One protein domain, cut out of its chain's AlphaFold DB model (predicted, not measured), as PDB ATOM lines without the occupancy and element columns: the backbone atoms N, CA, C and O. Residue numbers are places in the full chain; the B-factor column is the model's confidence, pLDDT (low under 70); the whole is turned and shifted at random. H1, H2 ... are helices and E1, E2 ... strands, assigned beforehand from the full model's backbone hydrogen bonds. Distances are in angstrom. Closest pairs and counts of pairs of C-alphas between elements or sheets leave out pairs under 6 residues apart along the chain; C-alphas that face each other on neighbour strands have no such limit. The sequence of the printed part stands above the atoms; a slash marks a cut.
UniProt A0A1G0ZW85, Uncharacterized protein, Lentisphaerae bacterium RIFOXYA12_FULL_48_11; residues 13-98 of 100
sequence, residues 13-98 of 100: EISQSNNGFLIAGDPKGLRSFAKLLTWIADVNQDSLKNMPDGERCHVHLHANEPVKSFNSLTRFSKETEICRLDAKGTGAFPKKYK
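AT A GLANCE: This is residues 13 to 98 of the 100 residues of an uncharacterized protein of Lentisphaerae bacterium RIFOXYA12_FULL_48_11 (UniProt A0A1G0ZW85). One straight helix, H1, has two small hairpins on one side of it: E1 and E2 stand crosswise to it near its beginning, and E3 and E4 run roughly lengthwise over its later part. Long loops reach past both ends of the E3 and E4 hairpin, and much of the domain is loop: 35 of the 86 printed residues are in named elements. Along the chain come E1, E2, H1, E3 and E4, one helix and four strands in two antiparallel sheets of two, ordered E1 - E2 and E3 - E4; the class is mixed, helices and strands. The whole is only just loose, close to compact, with a radius of gyration of the C-alphas of 14.7 A and spans of 36 by 28 by 20 A.

IN THESE COORDINATES: Find C-alpha 13 at (-29.767, -14.594, -27.956), where E1 begins; it covers residues 13 to 17 over 12.6 A. E2 follows, residues 20 to 25, 16.6 A long. H1, residues 27 to 42, starts at C-alpha 27 at (-25.480, -25.718, -29.912) and runs 22.6 A. Further on, E3 holds residues 58 to 61 over 9.9 A. E4, residues 80 to 83, is 9.7 A long and ends at C-alpha 83 at (-34.592, -10.374, -44.317).

HOW THE PARTS SIT: Look first at the hairpin of E1 and E2, antiparallel at 158 degrees between directions, where N 13 and O 24 are 2.7 A apart and N 22 and O 15 2.8 A, within hydrogen-bond range. Then go to H1: its closest C-alphas to E2 are those of Leu 30 and Ala 24, 7.2 A apart. In H1 every O i to N i+4 pair is within hydrogen-bond range. Toward its end, the C-alpha of Ile 40 is 7.4 A from that of His 58 in E3 and 7.4 A from that of Cys 83 in E4, the closest C-alphas in each case. E3 and E4 form the second hairpin, antiparallel at 163 degrees, with N 59 and O 82 within hydrogen-bond range at 2.8 A. Between the hairpins, the closest C-alphas of E1 and E4 are those of Ile 14 and Thr 80, 7.4 A apart. E1 is apart from H1 and from E3, and E2 is apart from E3 and from E4.

THE WHOLE: The two C-alphas farthest apart, those of Asn 18 and Lys 49, are 40.6 A from each other. The printed part has no cut. The links E1 to E2 and E2 to H1 are tight; H1 to E3, with 15 residues between them, and E3 to E4, with 18, are long. Residues 84 to 98 hold no named element. The mean pLDDT of the printed part is 92.6, and residues 67 and 98 are under 70.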
ATOM      1  N   GLU A  13     -29.802 -15.995 -28.332       96.19
ATOM      2  CA  GLU A  13     -29.767 -14.594 -27.956       96.19
ATOM      3  C   GLU A  13     -29.195 -13.764 -29.100       96.19
ATOM      4  O   GLU A  13     -28.158 -14.113 -29.672       96.19
ATOM      5  N   ILE A  14     -29.864 -12.653 -29.399       96.81
ATOM      6  CA  ILE A  14     -29.352 -11.607 -30.283       96.81
ATOM      7  C   ILE A  14     -29.444 -10.294 -29.519       96.81
ATOM      8  O   ILE A  14     -30.521  -9.711 -29.402       96.81
ATOM      9  N   SER A  15     -28.326  -9.844 -28.964       95.75
ATOM     10  CA  SER A  15     -28.248  -8.625 -28.160       95.75
ATOM     11  C   SER A  15     -27.281  -7.620 -28.785       95.75
ATOM     12  O   SER A  15     -26.420  -7.958 -29.598       95.75
ATOM     13  N   GLN A  16     -27.465  -6.343 -28.458       94.50
ATOM     14  CA  GLN A  16     -26.641  -5.250 -28.966       94.50
ATOM     15  C   GLN A  16     -25.975  -4.542 -27.789       94.50
ATOM     16  O   GLN A  16     -26.638  -4.185 -26.816       94.50
ATOM     17  N   SER A  17     -24.669  -4.326 -27.905       87.44
ATOM     18  CA  SER A  17     -23.869  -3.507 -26.998       87.44
ATOM     19  C   SER A  17     -23.269  -2.322 -27.756       87.44
ATOM     20  O   SER A  17     -23.344  -2.253 -28.984       87.44
ATOM     21  N   ASN A  18     -22.603  -1.417 -27.036       88.75
ATOM     22  CA  ASN A  18     -21.891  -0.290 -27.649       88.75
ATOM     23  C   ASN A  18     -20.798  -0.734 -28.639       88.75
ATOM     24  O   ASN A  18     -20.450   0.025 -29.537       88.75
ATOM     25  N   ASN A  19     -20.285  -1.961 -28.500       92.06
ATOM     26  CA  ASN A  19     -19.176  -2.482 -29.301       92.06
ATOM     27  C   ASN A  19     -19.634  -3.419 -30.433       92.06
ATOM     28  O   ASN A  19     -18.796  -4.003 -31.113       92.06
ATOM     29  N   GLY A  20     -20.947  -3.585 -30.631       93.81
ATOM     30  CA  GLY A  20     -21.502  -4.398 -31.712       93.81
ATOM     31  C   GLY A  20     -22.609  -5.349 -31.269       93.81
ATOM     32  O   GLY A  20     -23.220  -5.188 -30.210       93.81
ATOM     33  N   PHE A  21     -22.865  -6.345 -32.113       94.12
ATOM     34  CA  PHE A  21     -23.891  -7.361 -31.899       94.12
ATOM     35  C   PHE A  21     -23.291  -8.633 -31.304       94.12
ATOM     36  O   PHE A  21     -22.239  -9.100 -31.740       94.12
ATOM     37  N   LEU A  22     -23.998  -9.214 -30.341       94.88
ATOM     38  CA  LEU A  22     -23.758 -10.552 -29.832       94.88
ATOM     39  C   LEU A  22     -24.830 -11.481 -30.396       94.88
ATOM     40  O   LEU A  22     -26.021 -11.243 -30.212       94.88
ATOM     41  N   ILE A  23     -24.394 -12.559 -31.043       97.06
ATOM     42  CA  ILE A  23     -25.247 -13.696 -31.388       97.06
ATOM     43  C   ILE A  23     -24.710 -14.890 -30.609       97.06
ATOM     44  O   ILE A  23     -23.625 -15.392 -30.898       97.06
ATOM     45  N   ALA A  24     -25.456 -15.324 -29.600       96.25
ATOM     46  CA  ALA A  24     -25.060 -16.399 -28.699       96.25
ATOM     47  C   ALA A  24     -26.184 -17.423 -28.566       96.25
ATOM     48  O   ALA A  24     -27.348 -17.127 -28.808       96.25
ATOM     49  N   GLY A  25     -25.864 -18.650 -28.181       96.06
ATOM     50  CA  GLY A  25     -26.881 -19.670 -27.979       96.06
ATOM     51  C   GLY A  25     -26.289 -21.015 -27.612       96.06
ATOM     52  O   GLY A  25     -25.077 -21.220 -27.680       96.06
ATOM     53  N   ASP A  26     -27.161 -21.950 -27.253       97.50
ATOM     54  CA  ASP A  26     -26.753 -23.344 -27.123       97.50
ATOM     55  C   ASP A  26     -26.465 -23.951 -28.522       97.50
ATOM     56  O   ASP A  26     -26.858 -23.387 -29.557       97.50
ATOM     57  N   PRO A  27     -25.794 -25.117 -28.616       98.44
ATOM     58  CA  PRO A  27     -25.480 -25.718 -29.912       98.44
ATOM     59  C   PRO A  27     -26.705 -26.028 -30.790       98.44
ATOM     60  O   PRO A  27     -26.563 -26.184 -32.004       98.44
ATOM     61  N   LYS A  28     -27.905 -26.167 -30.211       97.25
ATOM     62  CA  LYS A  28     -29.157 -26.383 -30.951       97.25
ATOM     63  C   LYS A  28     -29.693 -25.053 -31.495       97.25
ATOM     64  O   LYS A  28     -30.051 -25.013 -32.673       97.25
ATOM     65  N   GLY A  29     -29.644 -23.993 -30.688       96.75
ATOM     66  CA  GLY A  29     -29.960 -22.604 -31.024       96.75
ATOM     67  C   GLY A  29     -29.176 -22.132 -32.232       96.75
ATOM     68  O   GLY A  29     -29.763 -21.866 -33.281       96.75
ATOM     69  N   LEU A  30     -27.847 -22.154 -32.136       98.31
ATOM     70  CA  LEU A  30     -26.961 -21.697 -33.209       98.31
ATOM     71  C   LEU A  30     -27.126 -22.516 -34.501       98.31
ATOM     72  O   LEU A  30     -27.199 -21.953 -35.592       98.31
ATOM     73  N   ARG A  31     -27.275 -23.847 -34.404       98.44
ATOM     74  CA  ARG A  31     -27.551 -24.688 -35.584       98.44
ATOM     75  C   ARG A  31     -28.914 -24.402 -36.209       98.44
ATOM     76  O   ARG A  31     -29.053 -24.510 -37.426       98.44
ATOM     77  N   SER A  32     -29.933 -24.086 -35.410       97.06
ATOM     78  CA  SER A  32     -31.250 -23.707 -35.931       97.06
ATOM     79  C   SER A  32     -31.219 -22.336 -36.608       97.06
ATOM     80  O   SER A  32     -31.791 -22.188 -37.685       97.06
ATOM     81  N   PHE A  33     -30.457 -21.390 -36.054       97.69
ATOM     82  CA  PHE A  33     -30.239 -20.080 -36.655       97.69
ATOM     83  C   PHE A  33     -29.526 -20.193 -38.006       97.69
ATOM     84  O   PHE A  33     -30.004 -19.651 -38.997       97.69
ATOM     85  N   ALA A  34     -28.464 -20.999 -38.095       98.19
ATOM     86  CA  ALA A  34     -27.804 -21.286 -39.370       98.19
ATOM     87  C   ALA A  34     -28.779 -21.872 -40.409       98.19
ATOM     88  O   ALA A  34     -28.800 -21.435 -41.554       98.19
ATOM     89  N   LYS A  35     -29.655 -22.805 -40.005       97.62
ATOM     90  CA  LYS A  35     -30.694 -23.355 -40.895       97.62
ATOM     91  C   LYS A  35     -31.698 -22.300 -41.351       97.62
ATOM     92  O   LYS A  35     -32.155 -22.380 -42.486       97.62
ATOM     93  N   LEU A  36     -32.056 -21.349 -40.489       97.31
ATOM     94  CA  LEU A  36     -32.917 -20.226 -40.853       97.31
ATOM     95  C   LEU A  36     -32.245 -19.326 -41.896       97.31
ATOM     96  O   LEU A  36     -32.882 -18.989 -42.891       97.31
ATOM     97  N   LEU A  37     -30.961 -19.001 -41.707       97.69
ATOM     98  CA  LEU A  37     -30.174 -18.213 -42.663       97.69
ATOM     99  C   LEU A  37     -30.047 -18.915 -44.021       97.69
ATOM    100  O   LEU A  37     -30.250 -18.294 -45.059       97.69
ATOM    101  N   THR A  38     -29.779 -20.221 -44.036       97.44
ATOM    102  CA  THR A  38     -29.767 -20.998 -45.283       97.44
ATOM    103  C   THR A  38     -31.150 -21.023 -45.931       97.44
ATOM    104  O   THR A  38     -31.282 -20.770 -47.122       97.44
ATOM    105  N   TRP A  39     -32.205 -21.262 -45.145       96.31
ATOM    106  CA  TRP A  39     -33.571 -21.306 -45.665       96.31
ATOM    107  C   TRP A  39     -33.985 -19.991 -46.331       96.31
ATOM    108  O   TRP A  39     -34.561 -20.027 -47.415       96.31
ATOM    109  N   ILE A  40     -33.695 -18.844 -45.711       95.94
ATOM    110  CA  ILE A  40     -34.092 -17.546 -46.267       95.94
ATOM    111  C   ILE A  40     -33.272 -17.186 -47.516       95.94
ATOM    112  O   ILE A  40     -33.802 -16.574 -48.443       95.94
ATOM    113  N   ALA A  41     -32.004 -17.605 -47.577       95.56
ATOM    114  CA  ALA A  41     -31.165 -17.455 -48.764       95.56
ATOM    115  C   ALA A  41     -31.695 -18.289 -49.945       95.56
ATOM    116  O   ALA A  41     -31.787 -17.781 -51.060       95.56
ATOM    117  N   ASP A  42     -32.124 -19.524 -49.680       95.31
ATOM    118  CA  ASP A  42     -32.561 -20.476 -50.708       95.31
ATOM    119  C   ASP A  42     -34.038 -20.330 -51.104       95.31
ATOM    120  O   ASP A  42     -34.506 -20.983 -52.043       95.31
ATOM    121  N   VAL A  43     -34.816 -19.520 -50.379       92.50
ATOM    122  CA  VAL A  43     -36.239 -19.365 -50.674       92.50
ATOM    123  C   VAL A  43     -36.418 -18.758 -52.069       92.50
ATOM    124  O   VAL A  43     -35.913 -17.679 -52.386       92.50
ATOM    125  N   ASN A  44     -37.176 -19.454 -52.917       92.69
ATOM    126  CA  ASN A  44     -37.624 -18.895 -54.184       92.69
ATOM    127  C   ASN A  44     -38.795 -17.942 -53.905       92.69
ATOM    128  O   ASN A  44     -39.946 -18.380 -53.788       92.69
ATOM    129  N   GLN A  45     -38.489 -16.651 -53.777       92.31
ATOM    130  CA  GLN A  45     -39.461 -15.605 -53.456       92.31
ATOM    131  C   GLN A  45     -40.588 -15.514 -54.497       92.31
ATOM    132  O   GLN A  45     -41.742 -15.297 -54.128       92.31
ATOM    133  N   ASP A  46     -40.296 -15.782 -55.772       91.25
ATOM    134  CA  ASP A  46     -41.285 -15.720 -56.856       91.25
ATOM    135  C   ASP A  46     -42.331 -16.837 -56.758       91.25
ATOM    136  O   ASP A  46     -43.473 -16.685 -57.190       91.25
ATOM    137  N   SER A  47     -41.987 -17.943 -56.092       91.31
ATOM    138  CA  SER A  47     -42.928 -19.033 -55.822       91.31
ATOM    139  C   SER A  47     -43.913 -18.740 -54.675       91.31
ATOM    140  O   SER A  47     -44.895 -19.470 -54.499       91.31
ATOM    141  N   LEU A  48     -43.692 -17.675 -53.891       89.44
ATOM    142  CA  LEU A  48     -44.547 -17.299 -52.761       89.44
ATOM    143  C   LEU A  48     -45.781 -16.528 -53.251       89.44
ATOM    144  O   LEU A  48     -45.752 -15.309 -53.418       89.44
ATOM    145  N   LYS A  49     -46.893 -17.245 -53.451       88.19
ATOM    146  CA  LYS A  49     -48.159 -16.688 -53.976       88.19
ATOM    147  C   LYS A  49     -48.765 -15.563 -53.128       88.19
ATOM    148  O   LYS A  49     -49.397 -14.676 -53.681       88.19
ATOM    149  N   ASN A  50     -48.556 -15.589 -51.811       89.25
ATOM    150  CA  ASN A  50     -49.170 -14.637 -50.876       89.25
ATOM    151  C   ASN A  50     -48.295 -13.408 -50.585       89.25
ATOM    152  O   ASN A  50     -48.659 -12.591 -49.748       89.25
ATOM    153  N   MET A  51     -47.133 -13.297 -51.228       91.31
ATOM    154  CA  MET A  51     -46.232 -12.158 -51.071       91.31
ATOM    155  C   MET A  51     -46.338 -11.267 -52.315       91.31
ATOM    156  O   MET A  51     -46.124 -11.782 -53.412       91.31
ATOM    157  N   PRO A  52     -46.690  -9.978 -52.198       93.25
ATOM    158  CA  PRO A  52     -46.717  -9.056 -53.334       93.25
ATOM    159  C   PRO A  52     -45.344  -8.868 -53.995       93.25
ATOM    160  O   PRO A  52     -44.305  -9.047 -53.357       93.25
ATOM    161  N   ASP A  53     -45.329  -8.475 -55.268       94.44
ATOM    162  CA  ASP A  53     -44.094  -8.037 -55.925       94.44
ATOM    163  C   ASP A  53     -43.585  -6.741 -55.278       94.44
ATOM    164  O   ASP A  53     -44.365  -5.873 -54.890       94.44
ATOM    165  N   GLY A  54     -42.263  -6.611 -55.143       92.56
ATOM    166  CA  GLY A  54     -41.632  -5.502 -54.414       92.56
ATOM    167  C   GLY A  54     -41.397  -5.765 -52.919       92.56
ATOM    168  O   GLY A  54     -40.538  -5.106 -52.321       92.56
ATOM    169  N   GLU A  55     -42.078  -6.758 -52.339       93.44
ATOM    170  CA  GLU A  55     -41.842  -7.215 -50.965       93.44
ATOM    171  C   GLU A  55     -40.600  -8.105 -50.844       93.44
ATOM    172  O   GLU A  55     -40.047  -8.586 -51.836       93.44
ATOM    173  N   ARG A  56     -40.147  -8.319 -49.605       94.31
ATOM    174  CA  ARG A  56     -38.969  -9.137 -49.275       94.31
ATOM    175  C   ARG A  56     -39.354 -10.232 -48.304       94.31
ATOM    176  O   ARG A  56     -40.028  -9.973 -47.311       94.31
ATOM    177  N   CYS A  57     -38.875 -11.443 -48.549       94.81
ATOM    178  CA  CYS A  57     -39.001 -12.521 -47.589       94.81
ATOM    179  C   CYS A  57     -38.214 -12.161 -46.330       94.81
ATOM    180  O   CYS A  57     -37.019 -11.858 -46.391       94.81
ATOM    181  N   HIS A  58     -38.903 -12.209 -45.199       95.12
ATOM    182  CA  HIS A  58     -38.342 -11.920 -43.897       95.12
ATOM    183  C   HIS A  58     -38.941 -12.826 -42.828       95.12
ATOM    184  O   HIS A  58     -39.998 -13.436 -43.006       95.12
ATOM    185  N   VAL A  59     -38.226 -12.940 -41.714       95.56
ATOM    186  CA  VAL A  59     -38.650 -13.674 -40.528       95.56
ATOM    187  C   VAL A  59     -38.371 -12.813 -39.305       95.56
ATOM    188  O   VAL A  59     -37.227 -12.424 -39.068       95.56
ATOM    189  N   HIS A  60     -39.417 -12.567 -38.517       95.62
ATOM    190  CA  HIS A  60     -39.300 -11.921 -37.216       95.62
ATOM    191  C   HIS A  60     -38.859 -12.927 -36.152       95.62
ATOM    192  O   HIS A  60     -39.392 -14.041 -36.069       95.62
ATOM    193  N   LEU A  61     -37.874 -12.513 -35.361       96.00
ATOM    194  CA  LEU A  61     -37.388 -13.170 -34.160       96.00
ATOM    195  C   LEU A  61     -37.728 -12.282 -32.964       96.00
ATOM    196  O   LEU A  61     -37.293 -11.130 -32.898       96.00
ATOM    197  N   HIS A  62     -38.505 -12.833 -32.040       95.00
ATOM    198  CA  HIS A  62     -39.154 -12.074 -30.981       95.00
ATOM    199  C   HIS A  62     -38.376 -12.182 -29.679       95.00
ATOM    200  O   HIS A  62     -38.111 -13.280 -29.181       95.00
ATOM    201  N   ALA A  63     -38.010 -11.039 -29.115       93.00
ATOM    202  CA  ALA A  63     -37.430 -10.960 -27.789       93.00
ATOM    203  C   ALA A  63     -38.527 -11.071 -26.725       93.00
ATOM    204  O   ALA A  63     -39.697 -10.802 -26.974       93.00
ATOM    205  N   ASN A  64     -38.139 -11.445 -25.504       83.44
ATOM    206  CA  ASN A  64     -39.031 -11.513 -24.333       83.44
ATOM    207  C   ASN A  64     -40.206 -12.504 -24.424       83.44
ATOM    208  O   ASN A  64     -40.974 -12.620 -23.472       83.44
ATOM    209  N   GLU A  65     -40.306 -13.265 -25.507       80.69
ATOM    210  CA  GLU A  65     -41.220 -14.390 -25.621       80.69
ATOM    211  C   GLU A  65     -40.699 -15.604 -24.828       80.69
ATOM    212  O   GLU A  65     -39.483 -15.783 -24.670       80.69
ATOM    213  N   PRO A  66     -41.574 -16.493 -24.325       79.94
ATOM    214  CA  PRO A  66     -41.125 -17.748 -23.738       79.94
ATOM    215  C   PRO A  66     -40.269 -18.515 -24.756       79.94
ATOM    216  O   PRO A  66     -40.768 -18.827 -25.828       79.94
ATOM    217  N   VAL A  67     -39.033 -18.905 -24.403       69.25
ATOM    218  CA  VAL A  67     -38.006 -19.551 -25.277       69.25
ATOM    219  C   VAL A  67     -38.494 -20.804 -26.046       69.25
ATOM    220  O   VAL A  67     -37.808 -21.362 -26.899       69.25
ATOM    221  N   LYS A  68     -39.694 -21.301 -25.742       74.75
ATOM    222  CA  LYS A  68     -40.327 -22.433 -26.426       74.75
ATOM    223  C   LYS A  68     -41.329 -22.018 -27.511       74.75
ATOM    224  O   LYS A  68     -41.823 -22.907 -28.205       74.75
ATOM    225  N   SER A  69     -41.650 -20.733 -27.666       81.06
ATOM    226  CA  SER A  69     -42.514 -20.251 -28.746       81.06
ATOM    227  C   SER A  69     -41.734 -20.152 -30.061       81.06
ATOM    228  O   SER A  69     -40.500 -20.085 -30.085       81.06
ATOM    229  N   PHE A  70     -42.452 -20.217 -31.183       85.69
ATOM    230  CA  PHE A  70     -41.844 -20.171 -32.510       85.69
ATOM    231  C   PHE A  70     -41.112 -18.837 -32.704       85.69
ATOM    232  O   PHE A  70     -41.715 -17.783 -32.543       85.69
ATOM    233  N   ASN A  71     -39.823 -18.899 -33.056       91.69
ATOM    234  CA  ASN A  71     -38.939 -17.738 -33.235       91.69
ATOM    235  C   ASN A  71     -38.680 -16.882 -31.984       91.69
ATOM    236  O   ASN A  71     -38.243 -15.740 -32.112       91.69
ATOM    237  N   SER A  72     -38.896 -17.426 -30.788       94.25
ATOM    238  CA  SER A  72     -38.485 -16.745 -29.560       94.25
ATOM    239  C   SER A  72     -36.968 -16.669 -29.415       94.25
ATOM    240  O   SER A  72     -36.221 -17.582 -29.783       94.25
ATOM    241  N   LEU A  73     -36.535 -15.563 -28.826       95.38
ATOM    242  CA  LEU A  73     -35.185 -15.307 -28.360       95.38
ATOM    243  C   LEU A  73     -35.178 -15.187 -26.830       95.38
ATOM    244  O   LEU A  73     -36.221 -15.156 -26.176       95.38
ATOM    245  N   THR A  74     -33.993 -15.111 -26.225       94.00
ATOM    246  CA  THR A  74     -33.888 -14.851 -24.781       94.00
ATOM    247  C   THR A  74     -34.451 -13.472 -24.409       94.00
ATOM    248  O   THR A  74     -34.482 -12.545 -25.219       94.00
ATOM    249  N   ARG A  75     -34.811 -13.286 -23.132       93.12
ATOM    250  CA  ARG A  75     -35.253 -11.987 -22.579       93.12
ATOM    251  C   ARG A  75     -34.220 -10.851 -22.665       93.12
ATOM    252  O   ARG A  75     -34.540  -9.703 -22.398       93.12
ATOM    253  N   PHE A  76     -32.961 -11.170 -22.953       92.88
ATOM    254  CA  PHE A  76     -31.895 -10.175 -23.113       92.88
ATOM    255  C   PHE A  76     -31.704  -9.760 -24.574       92.88
ATOM    256  O   PHE A  76     -30.899  -8.879 -24.877       92.88
ATOM    257  N   SER A  77     -32.448 -10.390 -25.483       95.44
ATOM    258  CA  SER A  77     -32.371 -10.106 -26.905       95.44
ATOM    259  C   SER A  77     -33.077  -8.806 -27.278       95.44
ATOM    260  O   SER A  77     -33.857  -8.234 -26.513       95.44
ATOM    261  N   LYS A  78     -32.812  -8.351 -28.498       95.38
ATOM    262  CA  LYS A  78     -33.574  -7.317 -29.190       95.38
ATOM    263  C   LYS A  78     -34.493  -7.961 -30.222       95.38
ATOM    264  O   LYS A  78     -34.148  -8.995 -30.797       95.38
ATOM    265  N   GLU A  79     -35.633  -7.320 -30.476       95.75
ATOM    266  CA  GLU A  79     -36.446  -7.630 -31.655       95.75
ATOM    267  C   GLU A  79     -35.551  -7.605 -32.890       95.75
ATOM    268  O   GLU A  79     -34.823  -6.636 -33.121       95.75
ATOM    269  N   THR A  80     -35.562  -8.702 -33.640       96.06
ATOM    270  CA  THR A  80     -34.640  -8.902 -34.755       96.06
ATOM    271  C   THR A  80     -35.402  -9.422 -35.957       96.06
ATOM    272  O   THR A  80     -36.212 -10.337 -35.849       96.06
ATOM    273  N   GLU A  81     -35.108  -8.877 -37.130       95.69
ATOM    274  CA  GLU A  81     -35.669  -9.343 -38.389       95.69
ATOM    275  C   GLU A  81     -34.546  -9.845 -39.295       95.69
ATOM    276  O   GLU A  81     -33.551  -9.155 -39.527       95.69
ATOM    277  N   ILE A  82     -34.702 -11.065 -39.803       96.31
ATOM    278  CA  ILE A  82     -33.808 -11.645 -40.805       96.31
ATOM    279  C   ILE A  82     -34.512 -11.521 -42.149       96.31
ATOM    280  O   ILE A  82     -35.599 -12.067 -42.311       96.31
ATOM    281  N   CYS A  83     -33.911 -10.810 -43.100       95.12
ATOM    282  CA  CYS A  83     -34.592 -10.374 -44.317       95.12
ATOM    283  C   CYS A  83     -33.695 -10.519 -45.554       95.12
ATOM    284  O   CYS A  83     -32.488 -10.273 -45.493       95.12
ATOM    285  N   ARG A  84     -34.291 -10.899 -46.690       95.00
ATOM    286  CA  ARG A  84     -33.659 -10.791 -48.012       95.00
ATOM    287  C   ARG A  84     -33.534  -9.327 -48.403       95.00
ATOM    288  O   ARG A  84     -34.475  -8.562 -48.239       95.00
ATOM    289  N   LEU A  85     -32.394  -8.923 -48.959       94.56
ATOM    290  CA  LEU A  85     -32.233  -7.547 -49.439       94.56
ATOM    291  C   LEU A  85     -32.943  -7.314 -50.777       94.56
ATOM    292  O   LEU A  85     -33.521  -6.246 -50.989       94.56
ATOM    293  N   ASP A  86     -32.921  -8.299 -51.667       94.81
ATOM    294  CA  ASP A  86     -33.578  -8.254 -52.966       94.81
ATOM    295  C   ASP A  86     -35.088  -8.504 -52.852       94.81
ATOM    296  O   ASP A  86     -35.546  -9.409 -52.149       94.81
ATOM    297  N   ALA A  87     -35.864  -7.682 -53.556       95.06
ATOM    298  CA  ALA A  87     -37.316  -7.781 -53.598       95.06
ATOM    299  C   ALA A  87     -37.815  -8.849 -54.585       95.06
ATOM    300  O   ALA A  87     -37.246  -9.021 -55.665       95.06
ATOM    301  N   LYS A  88     -38.946  -9.483 -54.259       95.44
ATOM    302  CA  LYS A  88     -39.689 -10.387 -55.147       95.44
ATOM    303  C   LYS A  88     -40.041  -9.713 -56.476       95.44
ATOM    304  O   LYS A  88     -40.362  -8.518 -56.498       95.44
ATOM    305  N   GLY A  89     -39.978 -10.475 -57.572       94.06
ATOM    306  CA  GLY A  89     -40.334 -10.057 -58.931       94.06
ATOM    307  C   GLY A  89     -39.334  -9.100 -59.588       94.06
ATOM    308  O   GLY A  89     -39.036  -9.232 -60.769       94.06
ATOM    309  N   THR A  90     -38.777  -8.149 -58.833       92.94
ATOM    310  CA  THR A  90     -37.895  -7.095 -59.370       92.94
ATOM    311  C   THR A  90     -36.410  -7.328 -59.107       92.94
ATOM    312  O   THR A  90     -35.576  -6.693 -59.750       92.94
ATOM    313  N   GLY A  91     -36.057  -8.148 -58.111       92.56
ATOM    314  CA  GLY A  91     -34.683  -8.291 -57.619       92.56
ATOM    315  C   GLY A  91     -34.105  -7.004 -57.014       92.56
ATOM    316  O   GLY A  91     -32.907  -6.915 -56.753       92.56
ATOM    317  N   ALA A  92     -34.926  -5.967 -56.807       92.88
ATOM    318  CA  ALA A  92     -34.434  -4.642 -56.470       92.88
ATOM    319  C   ALA A  92     -33.998  -4.538 -55.002       92.88
ATOM    320  O   ALA A  92     -34.757  -4.812 -54.066       92.88
ATOM    321  N   PHE A  93     -32.790  -4.021 -54.804       93.50
ATOM    322  CA  PHE A  93     -32.280  -3.659 -53.487       93.50
ATOM    323  C   PHE A  93     -32.872  -2.308 -53.042       93.50
ATOM    324  O   PHE A  93     -33.170  -1.456 -53.894       93.50
ATOM    325  N   PRO A  94     -33.040  -2.069 -51.724       86.69
ATOM    326  CA  PRO A  94     -33.447  -0.770 -51.202       86.69
ATOM    327  C   PRO A  94     -32.551   0.355 -51.729       86.69
ATOM    328  O   PRO A  94     -31.336   0.191 -51.815       86.69
ATOM    329  N   LYS A  95     -33.141   1.520 -52.040       86.75
ATOM    330  CA  LYS A  95     -32.424   2.658 -52.655       86.75
ATOM    331  C   LYS A  95     -31.143   3.041 -51.905       86.75
ATOM    332  O   LYS A  95     -30.144   3.326 -52.547       86.75
ATOM    333  N   LYS A  96     -31.157   2.964 -50.568       83.75
ATOM    334  CA  LYS A  96     -30.003   3.255 -49.698       83.75
ATOM    335  C   LYS A  96     -28.766   2.376 -49.941       83.75
ATOM    336  O   LYS A  96     -27.689   2.741 -49.503       83.75
ATOM    337  N   TYR A  97     -28.920   1.236 -50.617       79.19
ATOM    338  CA  TYR A  97     -27.821   0.334 -50.976       79.19
ATOM    339  C   TYR A  97     -27.398   0.447 -52.448       79.19
ATOM    340  O   TYR A  97     -26.474  -0.239 -52.860       79.19
ATOM    341  N   LYS A  98     -28.075   1.275 -53.261       68.69
ATOM    342  CA  LYS A  98     -27.741   1.463 -54.686       68.69
ATOM    343  C   LYS A  98     -26.609   2.470 -54.918       68.69
ATOM    344  O   LYS A  98     -26.166   2.622 -56.048       68.69
TER     345      LYS A  98